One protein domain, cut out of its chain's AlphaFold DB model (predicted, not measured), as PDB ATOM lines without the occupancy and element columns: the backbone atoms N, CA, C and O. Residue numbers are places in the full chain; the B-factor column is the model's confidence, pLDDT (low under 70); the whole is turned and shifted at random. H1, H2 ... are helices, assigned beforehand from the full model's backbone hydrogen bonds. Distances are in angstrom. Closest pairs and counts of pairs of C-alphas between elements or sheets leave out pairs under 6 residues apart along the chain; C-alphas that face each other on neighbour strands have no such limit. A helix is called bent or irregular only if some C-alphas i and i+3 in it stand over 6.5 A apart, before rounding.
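What this domain is: This is residues 69 to 127 of the 127 residues of the protein "Tnp_DDE_dom domain-containing protein" of Acidobacteria bacterium (UniProt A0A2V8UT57). One long helix, H2, makes most of the long axis; the shorter helix H1 packs steeply on it at residues 101 to 105, and a long link, residues 80 to 90, leads from H1 round to the beginning of H2. At the other end, residues 110 to 127 stick out from the body as a free arm, made of the last part of H2, a tight link, the four-residue helix H3 and the tail. The printed part has 59 residues with three named helices, H1, H2 and H3 in chain order, and no named strand, and its class is all helix. The whole is extended, with a radius of gyration of the C-alphas of 16.3 A and spans of 58 by 17 by 15 A, the free arm adding much of the length.

How they stand to each other: H2, residues 91 to 115, is the longest helix, and it touches H1, residues 69 to 79, with its residues 101 to 105 alone. The closest C-alphas of the two are those of Leu 77 and Ala 101, 6.7 A apart, among 6 pairs of C-alphas within 8 A. Their centres are 10.3 A apart, and they run opposite ways at a steep tilt of 65 degrees. H3, residues 121 to 124, touches no helix: it is apart from H1, and it is apart from H2 although it follows it in the chain. In H1 and H2 every backbone O i to N i+4 pair is within hydrogen-bond range. H3 is too short for such a pair, and its 1 pair of O i and N i+3 is within range.

Where its parts are: H2 begins at C-alpha 91, at (145.601, 134.724, 203.584), and ends at C-alpha 115, at (137.737, 148.458, 236.139), a length of 36.2 A over 25 residues. H1 has 11 residues and measures 15.4 A from C-alpha 69, at (144.401, 153.286, 219.858), to C-alpha 79. H3 measures 5.2 A from C-alpha 121 to C-alpha 124, which lies at (127.549, 162.181, 239.565). No helix is bent or irregular.

The domain as a whole: The two C-alphas farthest apart are those of Arg 89 and Ser 127, at 57.6 A, while the first and last printed C-alphas, those of Arg 69 and Ser 127, are 31.6 A apart. Without residues 110 to 127, which stand free, the body has 41 residues, spans 28 by 16 by 14 A and has a radius of gyration of 10.0 A. The link from H1 to H2 is long, with 11 residues, and the link from H2 to H3 is tight, with 5. The printed part has no cut and ends at residue 127, the chain's last residue. The mean pLDDT of the printed part is 83.5, and residues 117 to 127 are under 70; H3 has a mean of 53.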
ATOM      1  N   ARG A  69     144.926 154.547 219.292       86.56
ATOM      2  CA  ARG A  69     144.401 153.286 219.858       86.56
ATOM      3  C   ARG A  69     144.582 152.083 218.932       86.56
ATOM      4  O   ARG A  69     144.686 150.963 219.425       86.56
ATOM      5  N   ILE A  70     144.600 152.283 217.609       85.94
ATOM      6  CA  ILE A  70     144.873 151.178 216.678       85.94
ATOM      7  C   ILE A  70     146.303 150.664 216.876       85.94
ATOM      8  O   ILE A  70     146.528 149.458 216.822       85.94
ATOM      9  N   GLU A  71     147.250 151.557 217.176       89.62
ATOM     10  CA  GLU A  71     148.651 151.202 217.415       89.62
ATOM     11  C   GLU A  71     148.810 150.368 218.690       89.62
ATOM     12  O   GLU A  71     149.542 149.383 218.676       89.62
ATOM     13  N   GLU A  72     148.067 150.684 219.757       90.50
ATOM     14  CA  GLU A  72     148.020 149.866 220.981       90.50
ATOM     15  C   GLU A  72     147.521 148.441 220.689       90.50
ATOM     16  O   GLU A  72     148.117 147.464 221.147       90.50
ATOM     17  N   CYS A  73     146.455 148.314 219.890       90.38
ATOM     18  CA  CYS A  73     145.928 147.021 219.453       90.38
ATOM     19  C   CYS A  73     146.973 146.241 218.644       90.38
ATOM     20  O   CYS A  73     147.283 145.096 218.970       90.38
ATOM     21  N   PHE A  74     147.589 146.868 217.636       90.88
ATOM     22  CA  PHE A  74     148.634 146.222 216.837       90.88
ATOM     23  C   PHE A  74     149.880 145.869 217.657       90.88
ATOM     24  O   PHE A  74     150.499 144.834 217.405       90.88
ATOM     25  N   GLY A  75     150.246 146.690 218.639       93.25
ATOM     26  CA  GLY A  75     151.319 146.400 219.585       93.25
ATOM     27  C   GLY A  75     151.009 145.162 220.423       93.25
ATOM     28  O   GLY A  75     151.840 144.257 220.513       93.25
ATOM     29  N   TRP A  76     149.792 145.072 220.964       94.50
ATOM     30  CA  TRP A  76     149.347 143.907 221.727       94.50
ATOM     31  C   TRP A  76     149.287 142.644 220.865       94.50
ATOM     32  O   TRP A  76     149.803 141.605 221.267       94.50
ATOM     33  N   LEU A  77     148.747 142.732 219.646       93.38
ATOM     34  CA  LEU A  77     148.701 141.605 218.711       93.38
ATOM     35  C   LEU A  77     150.103 141.076 218.389       93.38
ATOM     36  O   LEU A  77     150.341 139.869 218.401       93.38
ATOM     37  N   LYS A  78     151.057 141.973 218.124       92.00
ATOM     38  CA  LYS A  78     152.436 141.585 217.802       92.00
ATOM     39  C   LYS A  78     153.152 140.943 218.988       92.00
ATOM     40  O   LYS A  78     153.920 140.009 218.770       92.00
ATOM     41  N   THR A  79     152.932 141.455 220.198       91.75
ATOM     42  CA  THR A  79     153.691 141.053 221.391       91.75
ATOM     43  C   THR A  79     153.050 139.887 222.136       91.75
ATOM     44  O   THR A  79     153.755 138.965 222.525       91.75
ATOM     45  N   ILE A  80     151.728 139.901 222.315       89.25
ATOM     46  CA  ILE A  80     150.996 138.917 223.124       89.25
ATOM     47  C   ILE A  80     150.356 137.840 222.250       89.25
ATOM     48  O   ILE A  80     150.438 136.663 222.580       89.25
ATOM     49  N   ALA A  81     149.774 138.209 221.106       87.50
ATOM     50  CA  ALA A  81     149.160 137.237 220.194       87.50
ATOM     51  C   ALA A  81     150.155 136.616 219.192       87.50
ATOM     52  O   ALA A  81     149.739 135.950 218.249       87.50
ATOM     53  N   VAL A  82     151.466 136.844 219.370       87.56
ATOM     54  CA  VAL A  82     152.547 136.270 218.542       87.56
ATOM     55  C   VAL A  82     152.403 136.619 217.045       87.56
ATOM     56  O   VAL A  82     152.989 135.997 216.164       87.56
ATOM     57  N   MET A  83     151.685 137.701 216.723       88.19
ATOM     58  CA  MET A  83     151.442 138.116 215.333       88.19
ATOM     59  C   MET A  83     152.633 138.854 214.702       88.19
ATOM     60  O   MET A  83     152.534 139.340 213.577       88.19
ATOM     61  N   ARG A  84     153.772 138.967 215.402       87.81
ATOM     62  CA  ARG A  84     155.005 139.548 214.842       87.81
ATOM     63  C   ARG A  84     155.599 138.671 213.732       87.81
ATOM     64  O   ARG A  84     156.144 139.213 212.775       87.81
ATOM     65  N   LYS A  85     155.499 137.345 213.856       89.75
ATOM     66  CA  LYS A  85     155.879 136.362 212.828       89.75
ATOM     67  C   LYS A  85     154.825 135.258 212.818       89.75
ATOM     68  O   LYS A  85     154.858 134.369 213.660       89.75
ATOM     69  N   VAL A  86     153.871 135.343 211.892       85.50
ATOM     70  CA  VAL A  86     152.742 134.403 211.832       85.50
ATOM     71  C   VAL A  86     153.205 133.084 211.192       85.50
ATOM     72  O   VAL A  86     153.653 133.109 210.047       85.50
ATOM     73  N   PRO A  87     153.089 131.926 211.873       82.25
ATOM     74  CA  PRO A  87     153.564 130.637 211.352       82.25
ATOM     75  C   PRO A  87     152.612 130.003 210.319       82.25
ATOM     76  O   PRO A  87     152.855 128.903 209.824       82.25
ATOM     77  N   HIS A  88     151.497 130.661 210.002       84.94
ATOM     78  CA  HIS A  88     150.465 130.142 209.111       84.94
ATOM     79  C   HIS A  88     150.701 130.562 207.660       84.94
ATOM     80  O   HIS A  88     150.964 131.727 207.371       84.94
ATOM     81  N   ARG A  89     150.530 129.614 206.735       85.12
ATOM     82  CA  ARG A  89     150.527 129.876 205.292       85.12
ATOM     83  C   ARG A  89     149.094 130.096 204.795       85.12
ATOM     84  O   ARG A  89     148.200 129.325 205.139       85.12
ATOM     85  N   GLY A  90     148.905 131.131 203.975       89.38
ATOM     86  CA  GLY A  90     147.641 131.462 203.306       89.38
ATOM     87  C   GLY A  90     146.839 132.593 203.966       89.38
ATOM     88  O   GLY A  90     146.654 132.615 205.184       89.38
ATOM     89  N   ILE A  91     146.314 133.509 203.141       90.06
ATOM     90  CA  ILE A  91     145.601 134.724 203.584       90.06
ATOM     91  C   ILE A  91     144.362 134.419 204.434       90.06
ATOM     92  O   ILE A  91     144.113 135.107 205.418       90.06
ATOM     93  N   HIS A  92     143.629 133.347 204.118       92.50
ATOM     94  CA  HIS A  92     142.424 132.964 204.855       92.50
ATOM     95  C   HIS A  92     142.751 132.540 206.289       92.50
ATOM     96  O   HIS A  92     142.093 132.970 207.233       92.50
ATOM     97  N   LYS A  93     143.805 131.733 206.466       89.00
ATOM     98  CA  LYS A  93     144.221 131.230 207.780       89.00
ATOM     99  C   LYS A  93     144.781 132.355 208.647       89.00
ATOM    100  O   LYS A  93     144.422 132.470 209.815       89.00
ATOM    101  N   VAL A  94     145.601 133.224 208.053       90.19
ATOM    102  CA  VAL A  94     146.120 134.429 208.718       90.19
ATOM    103  C   VAL A  94     144.978 135.374 209.110       90.19
ATOM    104  O   VAL A  94     144.965 135.868 210.235       90.19
ATOM    105  N   GLY A  95     143.990 135.577 208.231       92.44
ATOM    106  CA  GLY A  95     142.821 136.420 208.497       92.44
ATOM    107  C   GLY A  95     141.946 135.914 209.648       92.44
ATOM    108  O   GLY A  95     141.513 136.707 210.487       92.44
ATOM    109  N   TRP A  96     141.743 134.596 209.746       93.31
ATOM    110  CA  TRP A  96     141.030 133.980 210.870       93.31
ATOM    111  C   TRP A  96     141.754 134.189 212.200       93.31
ATOM    112  O   TRP A  96     141.149 134.667 213.160       93.31
ATOM    113  N   VAL A  97     143.057 133.897 212.252       91.44
ATOM    114  CA  VAL A  97     143.863 134.069 213.474       91.44
ATOM    115  C   VAL A  97     143.942 135.539 213.879       91.44
ATOM    116  O   VAL A  97     143.819 135.861 215.059       91.44
ATOM    117  N   PHE A  98     144.059 136.446 212.908       91.94
ATOM    118  CA  PHE A  98     144.008 137.883 213.153       91.94
ATOM    119  C   PHE A  98     142.673 138.315 213.775       91.94
ATOM    120  O   PHE A  98     142.667 139.003 214.795       91.94
ATOM    121  N   THR A  99     141.548 137.886 213.197       94.50
ATOM    122  CA  THR A  99     140.204 138.209 213.705       94.50
ATOM    123  C   THR A  99     140.002 137.669 215.118       94.50
ATOM    124  O   THR A  99     139.536 138.395 215.997       94.50
ATOM    125  N   PHE A 100     140.409 136.422 215.361       93.38
ATOM    126  CA  PHE A 100     140.340 135.803 216.681       93.38
ATOM    127  C   PHE A 100     141.167 136.578 217.717       93.38
ATOM    128  O   PHE A 100     140.667 136.926 218.788       93.38
ATOM    129  N   ALA A 101     142.410 136.929 217.383       93.38
ATOM    130  CA  ALA A 101     143.282 137.691 218.268       93.38
ATOM    131  C   ALA A 101     142.749 139.113 218.537       93.38
ATOM    132  O   ALA A 101     142.828 139.604 219.665       93.38
ATOM    133  N   ALA A 102     142.156 139.766 217.535       93.81
ATOM    134  CA  ALA A 102     141.504 141.064 217.702       93.81
ATOM    135  C   ALA A 102     140.259 140.974 218.609       93.81
ATOM    136  O   ALA A 102     140.034 141.857 219.440       93.81
ATOM    137  N   ALA A 103     139.477 139.895 218.504       95.19
ATOM    138  CA  ALA A 103     138.356 139.635 219.407       95.19
ATOM    139  C   ALA A 103     138.835 139.427 220.855       95.19
ATOM    140  O   ALA A 103     138.285 140.033 221.776       95.19
ATOM    141  N   ALA A 104     139.913 138.665 221.059       94.56
ATOM    142  CA  ALA A 104     140.529 138.494 222.375       94.56
ATOM    143  C   ALA A 104     141.031 139.827 222.959       94.56
ATOM    144  O   ALA A 104     140.788 140.127 224.131       94.56
ATOM    145  N   TYR A 105     141.655 140.679 222.136       94.12
ATOM    146  CA  TYR A 105     142.050 142.026 222.556       94.12
ATOM    147  C   TYR A 105     140.848 142.862 223.021       94.12
ATOM    148  O   TYR A 105     140.938 143.557 224.037       94.12
ATOM    149  N   ASN A 106     139.701 142.773 222.336       93.06
ATOM    150  CA  ASN A 106     138.486 143.470 222.763       93.06
ATOM    151  C   ASN A 106     138.037 143.035 224.168       93.06
ATOM    152  O   ASN A 106     137.664 143.901 224.960       93.06
ATOM    153  N   LEU A 107     138.134 141.746 224.516       94.06
ATOM    154  CA  LEU A 107     137.823 141.251 225.866       94.06
ATOM    155  C   LEU A 107     138.764 141.849 226.925       94.06
ATOM    156  O   LEU A 107     138.306 142.400 227.929       94.06
ATOM    157  N   VAL A 108     140.078 141.817 226.677       92.38
ATOM    158  CA  VAL A 108     141.094 142.408 227.573       92.38
ATOM    159  C   VAL A 108     140.849 143.906 227.762       92.38
ATOM    160  O   VAL A 108     140.941 144.437 228.872       92.38
ATOM    161  N   ARG A 109     140.493 144.598 226.681       91.75
ATOM    162  CA  ARG A 109     140.174 146.022 226.715       91.75
ATOM    163  C   ARG A 109     138.898 146.300 227.508       91.75
ATOM    164  O   ARG A 109     138.894 147.241 228.297       91.75
ATOM    165  N   MET A 110     137.842 145.503 227.334       93.38
ATOM    166  CA  MET A 110     136.602 145.642 228.106       93.38
ATOM    167  C   MET A 110     136.853 145.481 229.603       93.38
ATOM    168  O   MET A 110     136.377 146.312 230.370       93.38
ATOM    169  N   ARG A 111     137.684 144.517 230.020       91.69
ATOM    170  CA  ARG A 111     138.098 144.376 231.427       91.69
ATOM    171  C   ARG A 111     138.669 145.682 231.993       91.69
ATOM    172  O   ARG A 111     138.248 146.129 233.054       91.69
ATOM    173  N   ASN A 112     139.597 146.322 231.280       87.88
ATOM    174  CA  ASN A 112     140.211 147.575 231.738       87.88
ATOM    175  C   ASN A 112     139.210 148.748 231.767       87.88
ATOM    176  O   ASN A 112     139.307 149.627 232.623       87.88
ATOM    177  N   LEU A 113     138.249 148.764 230.834       87.44
ATOM    178  CA  LEU A 113     137.186 149.771 230.790       87.44
ATOM    179  C   LEU A 113     136.171 149.602 231.924       87.44
ATOM    180  O   LEU A 113     135.673 150.607 232.409       87.44
ATOM    181  N   LEU A 114     135.885 148.367 232.341       89.75
ATOM    182  CA  LEU A 114     134.994 148.067 233.464       89.75
ATOM    183  C   LEU A 114     135.656 148.358 234.817       89.75
ATOM    184  O   LEU A 114     134.994 148.824 235.734       89.75
ATOM    185  N   ALA A 115     136.969 148.136 234.933       85.50
ATOM    186  CA  ALA A 115     137.737 148.458 236.139       85.50
ATOM    187  C   ALA A 115     137.948 149.972 236.347       85.50
ATOM    188  O   ALA A 115     138.287 150.415 237.442       85.50
ATOM    189  N   SER A 116     137.762 150.779 235.298       73.81
ATOM    190  CA  SER A 116     137.785 152.238 235.391       73.81
ATOM    191  C   SER A 116     136.350 152.752 235.531       73.81
ATOM    192  O   SER A 116     135.600 152.628 234.564       73.81
ATOM    193  N   PRO A 117     135.946 153.379 236.656       59.28
ATOM    194  CA  PRO A 117     134.598 153.926 236.773       59.28
ATOM    195  C   PRO A 117     134.357 154.895 235.622       59.28
ATOM    196  O   PRO A 117     135.212 155.735 235.295       59.28
ATOM    197  N   SER A 118     133.213 154.733 234.965       62.69
ATOM    198  CA  SER A 118     132.911 155.465 233.747       62.69
ATOM    199  C   SER A 118     132.979 156.969 234.032       62.69
ATOM    200  O   SER A 118     132.596 157.457 235.097       62.69
ATOM    201  N   ARG A 119     133.445 157.770 233.064       56.06
ATOM    202  CA  ARG A 119     133.482 159.242 233.208       56.06
ATOM    203  C   ARG A 119     132.097 159.841 233.529       56.06
ATOM    204  O   ARG A 119     132.022 160.980 233.978       56.06
ATOM    205  N   ARG A 120     131.017 159.083 233.287       55.44
ATOM    206  CA  ARG A 120     129.637 159.410 233.673       55.44
ATOM    207  C   ARG A 120     129.391 159.261 235.179       55.44
ATOM    208  O   ARG A 120     128.765 160.146 235.744       55.44
ATOM    209  N   GLU A 121     129.914 158.225 235.828       54.50
ATOM    210  CA  GLU A 121     129.765 158.018 237.281       54.50
ATOM    211  C   GLU A 121     130.595 159.019 238.090       54.50
ATOM    212  O   GLU A 121     130.096 159.600 239.048       54.50
ATOM    213  N   ARG A 122     131.812 159.346 237.632       52.78
ATOM    214  CA  ARG A 122     132.658 160.365 238.289       52.78
ATOM    215  C   ARG A 122     132.050 161.772 238.304       52.78
ATOM    216  O   ARG A 122     132.406 162.565 239.162       52.78
ATOM    217  N   ARG A 123     131.162 162.100 237.358       52.53
ATOM    218  CA  ARG A 123     130.448 163.392 237.327       52.53
ATOM    219  C   ARG A 123     129.238 163.431 238.260       52.53
ATOM    220  O   ARG A 123     128.844 164.519 238.647       52.53
ATOM    221  N   LYS A 124     128.656 162.276 238.601       53.16
ATOM    222  CA  LYS A 124     127.549 162.181 239.565       53.16
ATOM    223  C   LYS A 124     128.029 162.124 241.017       53.16
ATOM    224  O   LYS A 124     127.293 162.534 241.892       53.16
ATOM    225  N   ALA A 125     129.249 161.645 241.262       56.81
ATOM    226  CA  ALA A 125     129.829 161.535 242.605       56.81
ATOM    227  C   ALA A 125     130.520 162.820 243.115       56.81
ATOM    228  O   ALA A 125     131.147 162.794 244.166       56.81
ATOM    229  N   GLY A 126     130.465 163.917 242.352       54.94
ATOM    230  CA  GLY A 126     131.074 165.207 242.700       54.94
ATOM    231  C   GLY A 126     130.099 166.383 242.619       54.94
ATOM    232  O   GLY A 126     130.547 167.503 242.388       54.94
ATOM    233  N   SER A 127     128.795 166.110 242.733       42.69
ATOM    234  CA  SER A 127     127.719 167.098 242.868       42.69
ATOM    235  C   SER A 127     126.944 166.845 244.146       42.69
ATOM    236  O   SER A 127     126.911 165.671 244.575       42.69
TER     237      SER A 127